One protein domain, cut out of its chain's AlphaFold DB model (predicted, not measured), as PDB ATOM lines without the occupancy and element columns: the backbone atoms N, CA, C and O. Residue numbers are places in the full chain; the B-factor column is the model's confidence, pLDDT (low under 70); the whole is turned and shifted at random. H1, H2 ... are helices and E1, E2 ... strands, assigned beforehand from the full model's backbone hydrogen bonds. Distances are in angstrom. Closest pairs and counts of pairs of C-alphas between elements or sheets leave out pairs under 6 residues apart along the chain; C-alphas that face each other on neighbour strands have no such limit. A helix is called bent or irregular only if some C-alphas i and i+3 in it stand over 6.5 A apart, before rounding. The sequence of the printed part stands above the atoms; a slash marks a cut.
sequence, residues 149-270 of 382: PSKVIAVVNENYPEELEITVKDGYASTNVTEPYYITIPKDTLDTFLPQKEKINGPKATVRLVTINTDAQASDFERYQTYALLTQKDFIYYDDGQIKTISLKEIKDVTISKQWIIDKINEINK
ATOM      1  N   PRO A 149      25.781  47.601 -35.000       82.00
ATOM      2  CA  PRO A 149      25.372  47.989 -36.348       82.00
ATOM      3  C   PRO A 149      25.157  46.789 -37.277       82.00
ATOM      4  O   PRO A 149      24.148  46.726 -37.969       82.00
ATOM      5  N   SER A 150      26.070  45.812 -37.272       84.75
ATOM      6  CA  SER A 150      25.965  44.628 -38.134       84.75
ATOM      7  C   SER A 150      24.809  43.721 -37.722       84.75
ATOM      8  O   SER A 150      24.084  43.240 -38.588       84.75
ATOM      9  N   LYS A 151      24.589  43.532 -36.416       85.50
ATOM     10  CA  LYS A 151      23.461  42.754 -35.892       85.50
ATOM     11  C   LYS A 151      22.123  43.421 -36.197       85.50
ATOM     12  O   LYS A 151      21.208  42.734 -36.627       85.50
ATOM     13  N   VAL A 152      22.000  44.740 -36.036       86.69
ATOM     14  CA  VAL A 152      20.761  45.460 -36.379       86.69
ATOM     15  C   VAL A 152      20.484  45.363 -37.879       86.69
ATOM     16  O   VAL A 152      19.359  45.063 -38.261       86.69
ATOM     17  N   ILE A 153      21.497  45.544 -38.735       90.25
ATOM     18  CA  ILE A 153      21.332  45.374 -40.188       90.25
ATOM     19  C   ILE A 153      20.909  43.940 -40.528       90.25
ATOM     20  O   ILE A 153      20.011  43.761 -41.343       90.25
ATOM     21  N   ALA A 154      21.504  42.922 -39.897       89.94
ATOM     22  CA  ALA A 154      21.102  41.529 -40.092       89.94
ATOM     23  C   ALA A 154      19.633  41.300 -39.698       89.94
ATOM     24  O   ALA A 154      18.869  40.756 -40.489       89.94
ATOM     25  N   VAL A 155      19.202  41.818 -38.544       89.06
ATOM     26  CA  VAL A 155      17.805  41.727 -38.094       89.06
ATOM     27  C   VAL A 155      16.849  42.416 -39.061       89.06
ATOM     28  O   VAL A 155      15.814  41.842 -39.394       89.06
ATOM     29  N   VAL A 156      17.186  43.618 -39.535       91.44
ATOM     30  CA  VAL A 156      16.384  44.330 -40.542       91.44
ATOM     31  C   VAL A 156      16.333  43.525 -41.839       91.44
ATOM     32  O   VAL A 156      15.269  43.385 -42.430       91.44
ATOM     33  N   ASN A 157      17.451  42.937 -42.267       93.06
ATOM     34  CA  ASN A 157      17.496  42.127 -43.479       93.06
ATOM     35  C   ASN A 157      16.632  40.868 -43.397       93.06
ATOM     36  O   ASN A 157      15.978  40.536 -44.384       93.06
ATOM     37  N   GLU A 158      16.627  40.203 -42.245       91.56
ATOM     38  CA  GLU A 158      15.911  38.948 -42.017       91.56
ATOM     39  C   GLU A 158      14.418  39.144 -41.722       91.56
ATOM     40  O   GLU A 158      13.613  38.303 -42.107       91.56
ATOM     41  N   ASN A 159      14.042  40.232 -41.039       91.19
ATOM     42  CA  ASN A 159      12.697  40.383 -40.472       91.19
ATOM     43  C   ASN A 159      11.892  41.541 -41.080       91.19
ATOM     44  O   ASN A 159      10.674  41.572 -40.908       91.19
ATOM     45  N   TYR A 160      12.533  42.494 -41.770       93.31
ATOM     46  CA  TYR A 160      11.825  43.573 -42.461       93.31
ATOM     47  C   TYR A 160      11.539  43.165 -43.924       93.31
ATOM     48  O   TYR A 160      12.492  42.956 -44.692       93.31
ATOM     49  N   PRO A 161      10.259  43.053 -44.326       93.38
ATOM     50  CA  PRO A 161       9.864  42.651 -45.679       93.38
ATOM     51  C   PRO A 161      10.328  43.660 -46.730       93.38
ATOM     52  O   PRO A 161      10.325  44.865 -46.482       93.38
ATOM     53  N   GLU A 162      10.731  43.187 -47.907       95.31
ATOM     54  CA  GLU A 162      11.229  44.074 -48.971       95.31
ATOM     55  C   GLU A 162      10.121  44.940 -49.565       95.31
ATOM     56  O   GLU A 162      10.360  46.086 -49.936       95.31
ATOM     57  N   GLU A 163       8.908  44.402 -49.612       95.62
ATOM     58  CA  GLU A 163       7.727  45.050 -50.154       95.62
ATOM     59  C   GLU A 163       7.108  46.085 -49.212       95.62
ATOM     60  O   GLU A 163       6.271  46.855 -49.662       95.62
ATOM     61  N   LEU A 164       7.472  46.115 -47.926       96.69
ATOM     62  CA  LEU A 164       6.813  46.973 -46.942       96.69
ATOM     63  C   LEU A 164       7.334  48.417 -47.001       96.69
ATOM     64  O   LEU A 164       8.487  48.701 -46.662       96.69
ATOM     65  N   GLU A 165       6.439  49.349 -47.315       97.25
ATOM     66  CA  GLU A 165       6.681  50.787 -47.262       97.25
ATOM     67  C   GLU A 165       5.659  51.473 -46.358       97.25
ATOM     68  O   GLU A 165       4.461  51.501 -46.641       97.25
ATOM     69  N   ILE A 166       6.147  52.087 -45.283       97.50
ATOM     70  CA  ILE A 166       5.323  52.880 -44.372       97.50
ATOM     71  C   ILE A 166       5.538  54.348 -44.713       97.50
ATOM     72  O   ILE A 166       6.636  54.874 -44.554       97.50
ATOM     73  N   THR A 167       4.499  55.035 -45.166       98.06
ATOM     74  CA  THR A 167       4.556  56.470 -45.457       98.06
ATOM     75  C   THR A 167       3.829  57.241 -44.370       98.06
ATOM     76  O   THR A 167       2.651  56.997 -44.141       98.06
ATOM     77  N   VAL A 168       4.516  58.182 -43.727       97.94
ATOM     78  CA  VAL A 168       3.921  59.176 -42.829       97.94
ATOM     79  C   VAL A 168       3.899  60.505 -43.569       97.94
ATOM     80  O   VAL A 168       4.953  60.979 -43.990       97.94
ATOM     81  N   LYS A 169       2.712  61.088 -43.754       98.06
ATOM     82  CA  LYS A 169       2.519  62.409 -44.372       98.06
ATOM     83  C   LYS A 169       1.481  63.205 -43.605       98.06
ATOM     84  O   LYS A 169       0.425  62.666 -43.280       98.06
ATOM     85  N   ASP A 170       1.792  64.460 -43.289       97.19
ATOM     86  CA  ASP A 170       0.901  65.370 -42.552       97.19
ATOM     87  C   ASP A 170       0.385  64.785 -41.215       97.19
ATOM     88  O   ASP A 170      -0.709  65.100 -40.741       97.19
ATOM     89  N   GLY A 171       1.173  63.899 -40.593       97.12
ATOM     90  CA  GLY A 171       0.810  63.193 -39.364       97.12
ATOM     91  C   GLY A 171      -0.106  61.981 -39.533       97.12
ATOM     92  O   GLY A 171      -0.685  61.528 -38.546       97.12
ATOM     93  N   TYR A 172      -0.241  61.457 -40.753       98.06
ATOM     94  CA  TYR A 172      -1.006  60.252 -41.064       98.06
ATOM     95  C   TYR A 172      -0.091  59.171 -41.644       98.06
ATOM     96  O   TYR A 172       0.595  59.409 -42.638       98.06
ATOM     97  N   ALA A 173      -0.082  57.987 -41.035       97.69
ATOM     98  CA  ALA A 173       0.561  56.799 -41.578       97.69
ATOM     99  C   ALA A 173      -0.347  56.087 -42.591       97.69
ATOM    100  O   ALA A 173      -1.557  55.968 -42.396       97.69
ATOM    101  N   SER A 174       0.273  55.564 -43.642       97.75
ATOM    102  CA  SER A 174      -0.311  54.650 -44.622       97.75
ATOM    103  C   SER A 174       0.714  53.585 -44.997       97.75
ATOM    104  O   SER A 174       1.914  53.874 -45.005       97.75
ATOM    105  N   THR A 175       0.255  52.395 -45.368       97.50
ATOM    106  CA  THR A 175       1.111  51.312 -45.860       97.50
ATOM    107  C   THR A 175       0.666  50.834 -47.241       97.50
ATOM    108  O   THR A 175      -0.469  51.067 -47.655       97.50
ATOM    109  N   ASN A 176       1.563  50.176 -47.968       97.56
ATOM    110  CA  ASN A 176       1.287  49.592 -49.283       97.56
ATOM    111  C   ASN A 176       0.902  48.098 -49.233       97.56
ATOM    112  O   ASN A 176       0.604  47.511 -50.273       97.56
ATOM    113  N   VAL A 177       0.913  47.480 -48.049       96.69
ATOM    114  CA  VAL A 177       0.557  46.067 -47.831       96.69
ATOM    115  C   VAL A 177      -0.834  45.909 -47.210       96.69
ATOM    116  O   VAL A 177      -1.418  46.857 -46.694       96.69
ATOM    117  N   THR A 178      -1.377  44.692 -47.223       97.06
ATOM    118  CA  THR A 178      -2.653  44.390 -46.559       97.06
ATOM    119  C   THR A 178      -2.505  44.414 -45.034       97.06
ATOM    120  O   THR A 178      -1.633  43.743 -44.480       97.06
ATOM    121  N   GLU A 179      -3.391  45.143 -44.355       96.62
ATOM    122  CA  GLU A 179      -3.429  45.277 -42.894       96.62
ATOM    123  C   GLU A 179      -4.438  44.303 -42.240       96.62
ATOM    124  O   GLU A 179      -5.427  43.929 -42.876       96.62
ATOM    125  N   PRO A 180      -4.238  43.884 -40.969       96.56
ATOM    126  CA  PRO A 180      -3.091  44.181 -40.110       96.56
ATOM    127  C   PRO A 180      -1.835  43.411 -40.541       96.56
ATOM    128  O   PRO A 180      -1.892  42.209 -40.802       96.56
ATOM    129  N   TYR A 181      -0.693  44.094 -40.551       96.50
ATOM    130  CA  TYR A 181       0.598  43.507 -40.908       96.50
ATOM    131  C   TYR A 181       1.481  43.321 -39.669       96.50
ATOM    132  O   TYR A 181       1.573  44.216 -38.831       96.50
ATOM    133  N   TYR A 182       2.150  42.172 -39.547       95.12
ATOM    134  CA  TYR A 182       2.947  41.825 -38.366       95.12
ATOM    135  C   TYR A 182       4.424  41.673 -38.718       95.12
ATOM    136  O   TYR A 182       4.802  40.767 -39.456       95.12
ATOM    137  N   ILE A 183       5.269  42.500 -38.106       93.81
ATOM    138  CA  ILE A 183       6.718  42.306 -38.102       93.81
ATOM    139  C   ILE A 183       7.054  41.430 -36.900       93.81
ATOM    140  O   ILE A 183       6.873  41.833 -35.744       93.81
ATOM    141  N   THR A 184       7.522  40.213 -37.170       92.00
ATOM    142  CA  THR A 184       7.876  39.240 -36.129       92.00
ATOM    143  C   THR A 184       9.375  39.026 -36.066       92.00
ATOM    144  O   THR A 184      10.048  39.105 -37.084       92.00
ATOM    145  N   ILE A 185       9.886  38.761 -34.866       89.31
ATOM    146  CA  ILE A 185      11.300  38.471 -34.629       89.31
ATOM    147  C   ILE A 185      11.433  37.214 -33.757       89.31
ATOM    148  O   ILE A 185      10.609  37.010 -32.852       89.31
ATOM    149  N   PRO A 186      12.433  36.344 -33.995       86.94
ATOM    150  CA  PRO A 186      12.718  35.237 -33.093       86.94
ATOM    151  C   PRO A 186      13.052  35.757 -31.696       86.94
ATOM    152  O   PRO A 186      13.840  36.695 -31.547       86.94
ATOM    153  N   LYS A 187      12.493  35.127 -30.658       82.06
ATOM    154  CA  LYS A 187      12.742  35.546 -29.277       82.06
ATOM    155  C   LYS A 187      14.230  35.568 -28.917       82.06
ATOM    156  O   LYS A 187      14.680  36.541 -28.333       82.06
ATOM    157  N   ASP A 188      15.007  34.574 -29.345       81.56
ATOM    158  CA  ASP A 188      16.451  34.521 -29.068       81.56
ATOM    159  C   ASP A 188      17.200  35.740 -29.636       81.56
ATOM    160  O   ASP A 188      18.158  36.251 -29.050       81.56
ATOM    161  N   THR A 189      16.733  36.239 -30.783       82.12
ATOM    162  CA  THR A 189      17.266  37.457 -31.395       82.12
ATOM    163  C   THR A 189      16.860  38.679 -30.579       82.12
ATOM    164  O   THR A 189      17.716  39.497 -30.261       82.12
ATOM    165  N   LEU A 190      15.592  38.779 -30.169       80.62
ATOM    166  CA  LEU A 190      15.102  39.875 -29.329       80.62
ATOM    167  C   LEU A 190      15.822  39.942 -27.976       80.62
ATOM    168  O   LEU A 190      16.274  41.017 -27.587       80.62
ATOM    169  N   ASP A 191      16.006  38.799 -27.313       76.44
ATOM    170  CA  ASP A 191      16.676  38.668 -26.012       76.44
ATOM    171  C   ASP A 191      18.149  39.127 -26.077       76.44
ATOM    172  O   ASP A 191      18.727  39.540 -25.070       76.44
ATOM    173  N   THR A 192      18.757  39.121 -27.272       74.00
ATOM    174  CA  THR A 192      20.116  39.644 -27.499       74.00
ATOM    175  C   THR A 192      20.175  41.177 -27.436       74.00
ATOM    176  O   THR A 192      21.214  41.733 -27.071       74.00
ATOM    177  N   PHE A 193      19.086  41.876 -27.775       70.56
ATOM    178  CA  PHE A 193      19.014  43.347 -27.759       70.56
ATOM    179  C   PHE A 193      18.289  43.895 -26.530       70.56
ATOM    180  O   PHE A 193      18.641  44.962 -26.032       70.56
ATOM    181  N   LEU A 194      17.285  43.167 -26.044       67.88
ATOM    182  CA  LEU A 194      16.464  43.514 -24.896       67.88
ATOM    183  C   LEU A 194      16.580  42.386 -23.869       67.88
ATOM    184  O   LEU A 194      15.723  41.504 -23.839       67.88
ATOM    185  N   PRO A 195      17.617  42.391 -23.013       57.66
ATOM    186  CA  PRO A 195      17.709  41.449 -21.907       57.66
ATOM    187  C   PRO A 195      16.626  41.779 -20.864       57.66
ATOM    188  O   PRO A 195      16.899  42.372 -19.821       57.66
ATOM    189  N   GLN A 196      15.366  41.445 -21.151       55.31
ATOM    190  CA  GLN A 196      14.275  41.554 -20.192       55.31
ATOM    191  C   GLN A 196      14.260  40.349 -19.247       55.31
ATOM    192  O   GLN A 196      14.579  39.216 -19.605       55.31
ATOM    193  N   LYS A 197      13.889  40.626 -17.992       47.72
ATOM    194  CA  LYS A 197      13.847  39.672 -16.872       47.72
ATOM    195  C   LYS A 197      12.656  38.711 -16.922       47.72
ATOM    196  O   LYS A 197      12.657  37.726 -16.183       47.72
ATOM    197  N   GLU A 198      11.660  38.963 -17.765       46.69
ATOM    198  CA  GLU A 198      10.459  38.135 -17.829       46.69
ATOM    199  C   GLU A 198      10.586  37.073 -18.918       46.69
ATOM    200  O   GLU A 198      10.461  37.306 -20.119       46.69
ATOM    201  N   LYS A 199      10.877  35.854 -18.460       43.84
ATOM    202  CA  LYS A 199      10.913  34.655 -19.290       43.84
ATOM    203  C   LYS A 199       9.515  34.385 -19.850       43.84
ATOM    204  O   LYS A 199       8.721  33.689 -19.225       43.84
ATOM    205  N   ILE A 200       9.238  34.852 -21.065       47.75
ATOM    206  CA  ILE A 200       8.182  34.255 -21.892       47.75
ATOM    207  C   ILE A 200       8.623  32.807 -22.160       47.75
ATOM    208  O   ILE A 200       9.551  32.560 -22.931       47.75
ATOM    209  N   ASN A 201       8.066  31.847 -21.422       38.91
ATOM    210  CA  ASN A 201       8.478  30.447 -21.490       38.91
ATOM    211  C   ASN A 201       8.049  29.835 -22.833       38.91
ATOM    212  O   ASN A 201       6.861  29.703 -23.106       38.91
ATOM    213  N   GLY A 202       9.019  29.445 -23.663       46.97
ATOM    214  CA  GLY A 202       8.773  28.740 -24.921       46.97
ATOM    215  C   GLY A 202      10.026  28.714 -25.808       46.97
ATOM    216  O   GLY A 202      10.468  29.779 -26.226       46.97
ATOM    217  N   PRO A 203      10.608  27.543 -26.127       44.53
ATOM    218  CA  PRO A 203      11.903  27.435 -26.816       44.53
ATOM    219  C   PRO A 203      11.899  27.837 -28.308       44.53
ATOM    220  O   PRO A 203      12.899  27.622 -28.982       44.53
ATOM    221  N   LYS A 204      10.792  28.385 -28.837       51.44
ATOM    222  CA  LYS A 204      10.632  28.854 -30.232       51.44
ATOM    223  C   LYS A 204       9.546  29.936 -30.380       51.44
ATOM    224  O   LYS A 204       8.807  29.936 -31.360       51.44
ATOM    225  N   ALA A 205       9.358  30.801 -29.386       65.31
ATOM    226  CA  ALA A 205       8.338  31.846 -29.503       65.31
ATOM    227  C   ALA A 205       8.791  32.912 -30.521       65.31
ATOM    228  O   ALA A 205       9.842  33.526 -30.351       65.31
ATOM    229  N   THR A 206       8.027  33.134 -31.589       73.12
ATOM    230  CA  THR A 206       8.128  34.362 -32.387       73.12
ATOM    231  C   THR A 206       7.382  35.469 -31.665       73.12
ATOM    232  O   THR A 206       6.265  35.280 -31.184       73.12
ATOM    233  N   VAL A 207       8.010  36.632 -31.583       82.88
ATOM    234  CA  VAL A 207       7.456  37.801 -30.914       82.88
ATOM    235  C   VAL A 207       6.981  38.791 -31.968       82.88
ATOM    236  O   VAL A 207       7.711  39.080 -32.914       82.88
ATOM    237  N   ARG A 208       5.767  39.329 -31.811       89.81
ATOM    238  CA  ARG A 208       5.256  40.421 -32.651       89.81
ATOM    239  C   ARG A 208       5.894  41.732 -32.209       89.81
ATOM    240  O   ARG A 208       5.430  42.363 -31.260       89.81
ATOM    241  N   LEU A 209       6.965  42.128 -32.886       89.94
ATOM    242  CA  LEU A 209       7.693  43.350 -32.565       89.94
ATOM    243  C   LEU A 209       6.839  44.581 -32.871       89.94
ATOM    244  O   LEU A 209       6.618  45.408 -31.994       89.94
ATOM    245  N   VAL A 210       6.321  44.665 -34.096       94.50
ATOM    246  CA  VAL A 210       5.459  45.767 -34.526       94.50
ATOM    247  C   VAL A 210       4.251  45.205 -35.255       94.50
ATOM    248  O   VAL A 210       4.393  44.366 -36.145       94.50
ATOM    249  N   THR A 211       3.068  45.685 -34.897       96.25
ATOM    250  CA  THR A 211       1.851  45.508 -35.686       96.25
ATOM    251  C   THR A 211       1.521  46.816 -36.390       96.25
ATOM    252  O   THR A 211       1.575  47.877 -35.777       96.25
ATOM    253  N   ILE A 212       1.182  46.752 -37.672       97.75
ATOM    254  CA  ILE A 212       0.780  47.903 -38.481       97.75
ATOM    255  C   ILE A 212      -0.692  47.714 -38.822       97.75
ATOM    256  O   ILE A 212      -1.050  46.751 -39.502       97.75
ATOM    257  N   ASN A 213      -1.539  48.597 -38.302       97.62
ATOM    258  CA  ASN A 213      -2.953  48.643 -38.636       97.62
ATOM    259  C   ASN A 213      -3.471  50.074 -38.488       97.62
ATOM    260  O   ASN A 213      -3.717  50.543 -37.377       97.62
ATOM    261  N   THR A 214      -3.650  50.756 -39.609       97.00
ATOM    262  CA  THR A 214      -4.096  52.144 -39.674       97.00
ATOM    263  C   THR A 214      -5.543  52.329 -39.217       97.00
ATOM    264  O   THR A 214      -5.857  53.382 -38.665       97.00
ATOM    265  N   ASP A 215      -6.384  51.296 -39.298       96.69
ATOM    266  CA  ASP A 215      -7.763  51.337 -38.792       96.69
ATOM    267  C   ASP A 215      -7.863  51.124 -37.268       96.69
ATOM    268  O   ASP A 215      -8.917  51.365 -36.670       96.69
ATOM    269  N   ALA A 216      -6.785  50.669 -36.617       96.00
ATOM    270  CA  ALA A 216      -6.778  50.412 -35.179       96.00
ATOM    271  C   ALA A 216      -6.756  51.703 -34.349       96.00
ATOM    272  O   ALA A 216      -6.229  52.739 -34.756       96.00
ATOM    273  N   GLN A 217      -7.295  51.614 -33.134       94.38
ATOM    274  CA  GLN A 217      -7.224  52.661 -32.121       94.38
ATOM    275  C   GLN A 217      -6.203  52.303 -31.038       94.38
ATOM    276  O   GLN A 217      -5.813  51.146 -30.874       94.38
ATOM    277  N   ALA A 218      -5.814  53.287 -30.225       89.94
ATOM    278  CA  ALA A 218      -4.896  53.050 -29.110       89.94
ATOM    279  C   ALA A 218      -5.411  52.013 -28.098       89.94
ATOM    280  O   ALA A 218      -4.626  51.245 -27.545       89.94
ATOM    281  N   SER A 219      -6.731  51.930 -27.915       91.75
ATOM    282  CA  SER A 219      -7.382  50.921 -27.072       91.75
ATOM    283  C   SER A 219      -7.207  49.486 -27.574       91.75
ATOM    284  O   SER A 219      -7.362  48.553 -26.794       91.75
ATOM    285  N   ASP A 220      -6.878  49.291 -28.854       92.06
ATOM    286  CA  ASP A 220      -6.692  47.960 -29.436       92.06
ATOM    287  C   ASP A 220      -5.283  47.394 -29.192       92.06
ATOM    288  O   ASP A 220      -5.022  46.243 -29.536       92.06
ATOM    289  N   PHE A 221      -4.369  48.165 -28.588       91.38
ATOM    290  CA  PHE A 221      -2.965  47.783 -28.395       91.38
ATOM    291  C   PHE A 221      -2.793  46.402 -27.746       91.38
ATOM    292  O   PHE A 221      -2.103  45.534 -28.285       91.38
ATOM    293  N   GLU A 222      -3.477  46.161 -26.624       88.12
ATOM    294  CA  GLU A 222      -3.370  44.902 -25.878       88.12
ATOM    295  C   GLU A 222      -3.876  43.694 -26.680       88.12
ATOM    296  O   GLU A 222      -3.341  42.587 -26.559       88.12
ATOM    297  N   ARG A 223      -4.863  43.900 -27.561       91.88
ATOM    298  CA  ARG A 223      -5.453  42.839 -28.391       91.88
ATOM    299  C   ARG A 223      -4.441  42.243 -29.368       91.88
ATOM    300  O   ARG A 223      -4.527  41.056 -29.684       91.88
ATOM    301  N   TYR A 224      -3.492  43.041 -29.856       89.62
ATOM    302  CA  TYR A 224      -2.518  42.590 -30.852       89.62
ATOM    303  C   TYR A 224      -1.371  41.762 -30.272       89.62
ATOM    304  O   TYR A 224      -0.702  41.059 -31.037       89.62
ATOM    305  N   GLN A 225      -1.177  41.791 -28.945       89.75
ATOM    306  CA  GLN A 225      -0.073  41.111 -28.259       89.75
ATOM    307  C   GLN A 225       1.279  41.452 -28.907       89.75
ATOM    308  O   GLN A 225       2.044  40.572 -29.307       89.75
ATOM    309  N   THR A 226       1.533  42.749 -29.086       90.12
ATOM    310  CA  THR A 226       2.698  43.284 -29.798       90.12
ATOM    311  C   THR A 226       3.475  44.266 -28.925       90.12
ATOM    312  O   THR A 226       2.911  44.843 -28.000       90.12
ATOM    313  N   TYR A 227       4.765  44.464 -29.207       89.06
ATOM    314  CA  TYR A 227       5.579  45.459 -28.497       89.06
ATOM    315  C   TYR A 227       5.261  46.892 -28.930       89.06
ATOM    316  O   TYR A 227       5.344  47.812 -28.112       89.06
ATOM    317  N   ALA A 228       4.888  47.075 -30.197       94.12
ATOM    318  CA  ALA A 228       4.472  48.354 -30.741       94.12
ATOM    319  C   ALA A 228       3.331  48.201 -31.757       94.12
ATOM    320  O   ALA A 228       3.287  47.241 -32.524       94.12
ATOM    321  N   LEU A 229       2.423  49.170 -31.788       96.69
ATOM    322  CA  LEU A 229       1.330  49.278 -32.746       96.69
ATOM    323  C   LEU A 229       1.452  50.609 -33.483       96.69
ATOM    324  O   LEU A 229       1.441  51.672 -32.862       96.69
ATOM    325  N   LEU A 230       1.536  50.549 -34.807       97.94
ATOM    326  CA  LEU A 230       1.399  51.712 -35.668       97.94
ATOM    327  C   LEU A 230      -0.053  51.812 -36.140       97.94
ATOM    328  O   LEU A 230      -0.529  50.937 -36.866       97.94
ATOM    329  N   THR A 231      -0.725  52.882 -35.729       98.00
ATOM    330  CA  THR A 231      -2.061  53.267 -36.206       98.00
ATOM    331  C   THR A 231      -1.950  54.382 -37.241       98.00
ATOM    332  O   THR A 231      -0.853  54.856 -37.535       98.00
ATOM    333  N   GLN A 232      -3.080  54.854 -37.774       97.75
ATOM    334  CA  GLN A 232      -3.069  55.956 -38.731       97.75
ATOM    335  C   GLN A 232      -2.474  57.240 -38.144       97.75
ATOM    336  O   GLN A 232      -1.853  57.993 -38.881       97.75
ATOM    337  N   LYS A 233      -2.671  57.531 -36.854       97.94
ATOM    338  CA  LYS A 233      -2.291  58.829 -36.258       97.94
ATOM    339  C   LYS A 233      -1.254  58.725 -35.160       97.94
ATOM    340  O   LYS A 233      -0.633  59.733 -34.836       97.94
ATOM    341  N   ASP A 234      -1.069  57.535 -34.605       97.81
ATOM    342  CA  ASP A 234      -0.267  57.332 -33.413       97.81
ATOM    343  C   ASP A 234       0.619  56.092 -33.533       97.81
ATOM    344  O   ASP A 234       0.219  55.057 -34.075       97.81
ATOM    345  N   PHE A 235       1.812  56.191 -32.959       97.25
ATOM    346  CA  PHE A 235       2.685  55.063 -32.680       97.25
ATOM    347  C   PHE A 235       2.619  54.744 -31.187       97.25
ATOM    348  O   PHE A 235       2.940  55.585 -30.344       97.25
ATOM    349  N   ILE A 236       2.174  53.540 -30.855       96.00
ATOM    350  CA  ILE A 236       1.923  53.103 -29.483       96.00
ATOM    351  C   ILE A 236       2.921  52.009 -29.143       96.00
ATOM    352  O   ILE A 236       3.148  51.116 -29.953       96.00
ATOM    353  N   TYR A 237       3.514  52.050 -27.958       93.38
ATOM    354  CA  TYR A 237       4.490  51.055 -27.531       93.38
ATOM    355  C   TYR A 237       4.490  50.894 -26.014       93.38
ATOM    356  O   TYR A 237       3.977  51.737 -25.278       93.38
ATOM    357  N   TYR A 238       5.075  49.793 -25.552       83.88
ATOM    358  CA  TYR A 238       5.222  49.509 -24.131       83.88
ATOM    359  C   TYR A 238       6.566  50.022 -23.601       83.88
ATOM    360  O   TYR A 238       7.612  49.720 -24.178       83.88
ATOM    361  N   ASP A 239       6.549  50.767 -22.497       81.75
ATOM    362  CA  ASP A 239       7.742  51.317 -21.850       81.75
ATOM    363  C   ASP A 239       7.578  51.307 -20.326       81.75
ATOM    364  O   ASP A 239       6.626  51.879 -19.796       81.75
ATOM    365  N   ASP A 240       8.488  50.632 -19.620       78.06
ATOM    366  CA  ASP A 240       8.505  50.521 -18.153       78.06
ATOM    367  C   ASP A 240       7.143  50.198 -17.505       78.06
ATOM    368  O   ASP A 240       6.750  50.765 -16.483       78.06
ATOM    369  N   GLY A 241       6.397  49.261 -18.092       78.19
ATOM    370  CA  GLY A 241       5.112  48.831 -17.536       78.19
ATOM    371  C   GLY A 241       3.910  49.670 -17.983       78.19
ATOM    372  O   GLY A 241       2.781  49.370 -17.598       78.19
ATOM    373  N   GLN A 242       4.131  50.724 -18.773       85.06
ATOM    374  CA  GLN A 242       3.096  51.656 -19.214       85.06
ATOM    375  C   GLN A 242       3.006  51.697 -20.740       85.06
ATOM    376  O   GLN A 242       4.010  51.634 -21.448       85.06
ATOM    377  N   ILE A 243       1.785  51.838 -21.249       89.00
ATOM    378  CA  ILE A 243       1.546  52.087 -22.670       89.00
ATOM    379  C   ILE A 243       1.806  53.571 -22.929       89.00
ATOM    380  O   ILE A 243       1.170  54.435 -22.324       89.00
ATOM    381  N   LYS A 244       2.745  53.864 -23.828       94.25
ATOM    382  CA  LYS A 244       3.044  55.218 -24.296       94.25
ATOM    383  C   LYS A 244       2.563  55.388 -25.728       94.25
ATOM    384  O   LYS A 244       2.619  54.462 -26.533       94.25
ATOM    385  N   THR A 245       2.113  56.597 -26.040       96.06
ATOM    386  CA  THR A 245       1.582  56.963 -27.353       96.06
ATOM    387  C   THR A 245       2.311  58.202 -27.850       96.06
ATOM    388  O   THR A 245       2.378  59.206 -27.145       96.06
ATOM    389  N   ILE A 246       2.864  58.124 -29.058       96.25
ATOM    390  CA  ILE A 246       3.501  59.239 -29.758       96.25
ATOM    391  C   ILE A 246       2.617  59.603 -30.944       96.25
ATOM    392  O   ILE A 246       2.347  58.753 -31.793       96.25
ATOM    393  N   SER A 247       2.194  60.866 -31.019       97.12
ATOM    394  CA  SER A 247       1.412  61.334 -32.160       97.12
ATOM    395  C   SER A 247       2.300  61.501 -33.389       97.12
ATOM    396  O   SER A 247       3.332  62.173 -33.348       97.12
ATOM    397  N   LEU A 248       1.868  60.945 -34.517       96.94
ATOM    398  CA  LEU A 248       2.577  61.049 -35.790       96.94
ATOM    399  C   LEU A 248       2.583  62.479 -36.342       96.94
ATOM    400  O   LEU A 248       3.411  62.788 -37.191       96.94
ATOM    401  N   LYS A 249       1.728  63.382 -35.837       96.88
ATOM    402  CA  LYS A 249       1.748  64.815 -36.188       96.88
ATOM    403  C   LYS A 249       3.070  65.511 -35.867       96.88
ATOM    404  O   LYS A 249       3.380  66.533 -36.470       96.88
ATOM    405  N   GLU A 250       3.828  64.987 -34.908       94.75
ATOM    406  CA  GLU A 250       5.143  65.517 -34.535       94.75
ATOM    407  C   GLU A 250       6.265  64.978 -35.437       94.75
ATOM    408  O   GLU A 250       7.394  65.476 -35.414       94.75
ATOM    409  N   ILE A 251       5.961  63.960 -36.247       94.12
ATOM    410  CA  ILE A 251       6.904  63.302 -37.141       94.12
ATOM    411  C   ILE A 251       6.835  63.975 -38.511       94.12
ATOM    412  O   ILE A 251       5.767  64.184 -39.077       94.12
ATOM    413  N   LYS A 252       8.005  64.329 -39.049       95.44
ATOM    414  CA  LYS A 252       8.118  64.896 -40.398       95.44
ATOM    415  C   LYS A 252       7.760  63.858 -41.454       95.44
ATOM    416  O   LYS A 252       8.025  62.674 -41.258       95.44
ATOM    417  N   ASP A 253       7.287  64.341 -42.597       97.50
ATOM    418  CA  ASP A 253       6.998  63.506 -43.756       97.50
ATOM    419  C   ASP A 253       8.173  62.585 -44.104       97.50
ATOM    420  O   ASP A 253       9.307  63.033 -44.317       97.50
ATOM    421  N   VAL A 254       7.899  61.282 -44.143       97.25
ATOM    422  CA  VAL A 254       8.908  60.249 -44.365       97.25
ATOM    423  C   VAL A 254       8.278  58.996 -44.962       97.25
ATOM    424  O   VAL A 254       7.167  58.611 -44.606       97.25
ATOM    425  N   THR A 255       9.018  58.329 -45.845       97.56
ATOM    426  CA  THR A 255       8.704  56.975 -46.307       97.56
ATOM    427  C   THR A 255       9.768  56.027 -45.768       97.56
ATOM    428  O   THR A 255      10.949  56.141 -46.098       97.56
ATOM    429  N   ILE A 256       9.345  55.121 -44.894       96.62
ATOM    430  CA  ILE A 256      10.164  54.126 -44.213       96.62
ATOM    431  C   ILE A 256      10.071  52.832 -45.020       96.62
ATOM    432  O   ILE A 256       9.091  52.091 -44.938       96.62
ATOM    433  N   SER A 257      11.104  52.579 -45.814       97.00
ATOM    434  CA  SER A 257      11.342  51.305 -46.492       97.00
ATOM    435  C   SER A 257      12.520  50.574 -45.844       97.00
ATOM    436  O   SER A 257      13.302  51.166 -45.090       97.00
ATOM    437  N   LYS A 258      12.707  49.294 -46.181       95.25
ATOM    438  CA  LYS A 258      13.869  48.509 -45.736       95.25
ATOM    439  C   LYS A 258      15.191  49.224 -46.027       95.25
ATOM    440  O   LYS A 258      16.038  49.366 -45.144       95.25
ATOM    441  N   GLN A 259      15.338  49.722 -47.256       95.38
ATOM    442  CA  GLN A 259      16.539  50.427 -47.694       95.38
ATOM    443  C   GLN A 259      16.736  51.731 -46.920       95.38
ATOM    444  O   GLN A 259      17.847  52.009 -46.482       95.38
ATOM    445  N   TRP A 260      15.660  52.485 -46.670       95.81
ATOM    446  CA  TRP A 260      15.731  53.705 -45.867       95.81
ATOM    447  C   TRP A 260      16.264  53.431 -44.453       95.81
ATOM    448  O   TRP A 260      17.121  54.171 -43.966       95.81
ATOM    449  N   ILE A 261      15.813  52.346 -43.808       93.69
ATOM    450  CA  ILE A 261      16.293  51.941 -42.476       93.69
ATOM    451  C   ILE A 261      17.791  51.607 -42.530       93.69
ATOM    452  O   ILE A 261      18.563  52.106 -41.710       93.69
ATOM    453  N   ILE A 262      18.213  50.797 -43.505       93.88
ATOM    454  CA  ILE A 262      19.618  50.402 -43.685       93.88
ATOM    455  C   ILE A 262      20.501  51.626 -43.948       93.88
ATOM    456  O   ILE A 262      21.544  51.783 -43.311       93.88
ATOM    457  N   ASP A 263      20.073  52.523 -44.834       94.00
ATOM    458  CA  ASP A 263      20.792  53.752 -45.157       94.00
ATOM    459  C   ASP A 263      20.909  54.660 -43.939       94.00
ATOM    460  O   ASP A 263      21.987  55.199 -43.687       94.00
ATOM    461  N   LYS A 264      19.851  54.778 -43.128       92.69
ATOM    462  CA  LYS A 264      19.905  55.533 -41.873       92.69
ATOM    463  C   LYS A 264      20.858  54.910 -40.866       92.69
ATOM    464  O   LYS A 264      21.654  55.638 -40.276       92.69
ATOM    465  N   ILE A 265      20.852  53.589 -40.694       89.75
ATOM    466  CA  ILE A 265      21.821  52.906 -39.824       89.75
ATOM    467  C   ILE A 265      23.252  53.162 -40.318       89.75
ATOM    468  O   ILE A 265      24.128  53.512 -39.522       89.75
ATOM    469  N   ASN A 266      23.488  53.056 -41.627       90.69
ATOM    470  CA  ASN A 266      24.789  53.310 -42.245       90.69
ATOM    471  C   ASN A 266      25.217  54.779 -42.144       90.69
ATOM    472  O   ASN A 266      26.397  55.058 -41.937       90.69
ATOM    473  N   GLU A 267      24.284  55.726 -42.252       91.38
ATOM    474  CA  GLU A 267      24.526  57.160 -42.094       91.38
ATOM    475  C   GLU A 267      24.921  57.493 -40.652       91.38
ATOM    476  O   GLU A 267      25.928  58.169 -40.426       91.38
ATOM    477  N   ILE A 268      24.180  56.978 -39.665       86.69
ATOM    478  CA  ILE A 268      24.503  57.171 -38.244       86.69
ATOM    479  C   ILE A 268      25.854  56.506 -37.937       86.69
ATOM    480  O   ILE A 268      26.698  57.087 -37.247       86.69
ATOM    481  N   ASN A 269      26.116  55.328 -38.513       85.50
ATOM    482  CA  ASN A 269      27.394  54.633 -38.387       85.50
ATOM    483  C   ASN A 269      28.479  55.128 -39.363       85.50
ATOM    484  O   ASN A 269      29.573  54.554 -39.420       85.50
ATOM    485  N   LYS A 270      28.242  56.208 -40.117       88.44
ATOM    486  CA  LYS A 270      29.215  56.725 -41.085       88.44
ATOM    487  C   LYS A 270      30.516  57.065 -40.368       88.44
ATOM    488  O   LYS A 270      30.520  57.671 -39.295       88.44
TER     489      LYS A 270
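What this domain is: This is residues 149 to 270 of the 382 residues of an uncharacterized protein of Candidatus Beckwithbacteria bacterium CG23_combo_of_CG06-09_8_20_14_all_34_8 (UniProt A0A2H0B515). A twisted five-stranded sheet makes one wall, with the short helix H3 over one face; on the side away from H3 lie a small three-stranded sheet and the helices H1 and H4, side by side. H2 sits at the end where E3 stops and E4 starts. The printed part has 122 residues with four named helices and eight named strands, in the order H1 E1 E2 E3 H2 E4 H3 E5 E6 E7 E8 H4; the class is mixed, helices and strands. The large sheet, E3 E4 E5 E6 E7, is mixed; the small one, E2 E1 E8, is antiparallel. The whole is compact, with a radius of gyration of the C-alphas of 14.8 A, and spans 41 by 39 by 27 A.

How they stand to each other: Start at H1, residues 149 to 159: it touches H4, residues 258 to 268, at a shallow tilt of 7 degrees, opposite ways, the closest C-alphas being those of Ile 153 and Ile 262, 6.4 A. Next find the hairpin of E1, residues 166 to 169, and E2, residues 172 to 175, with N 167 and O 174 2.8 A apart. E8, residues 254 to 256, is E1's other antiparallel neighbour, with N 168 and O 254 at 2.8 A. E3, residues 181 to 186, is antiparallel to E4, residues 206 to 212; look at N 183 and O 210, 2.8 A. H2, residues 187 to 193, only grazes the large sheet, its closest C-alphas to E4 being those of Lys 187 and Thr 206, 5.7 A; H1 only grazes it too. E4, H3, residues 218 to 224, and E5, residues 226 to 230, form a strand-helix-strand unit, parallel neighbour strands with a helix between, its crossover right-handed; N 228 and O 209 are 3.0 A apart. H3 is on the sheet at a height of 8.5 A, slantwise to E5 at 43 degrees on the local plane. E5, E6, residues 234 to 239, and E7, residues 242 to 247, make a meander of two hairpins, each strand the antiparallel neighbour of the one before, with N 236 and O 229 at 2.8 A and N 237 and O 244 at 2.9 A. Each O i to N i+4 pair is within hydrogen-bond range in H1 and H4, but 2 of 3 in H2 and 0 of 3 in H3, which has 3 of 4 O i to N i+3 pairs; H3 is irregular, with C-alphas 219 and 222 7.3 A apart.

Where its parts are: Find C-alpha 149 at (25.372, 47.989, -36.348); from there H1 runs 15.3 A. E3 and E4 each run 16.6 A, E4 from C-alpha 206 at (8.128, 34.362, -32.387). E7 runs 16.3 A. H4 runs 15.6 A to C-alpha 268 at (24.503, 57.171, -38.244).

The domain as a whole: The C-alphas farthest apart, those of Asp 170 and Pro 203, are 42.5 A apart. The printed part has no cut. Its long link, residues 194 to 205 from H2 to E4, is where pLDDT is under 70.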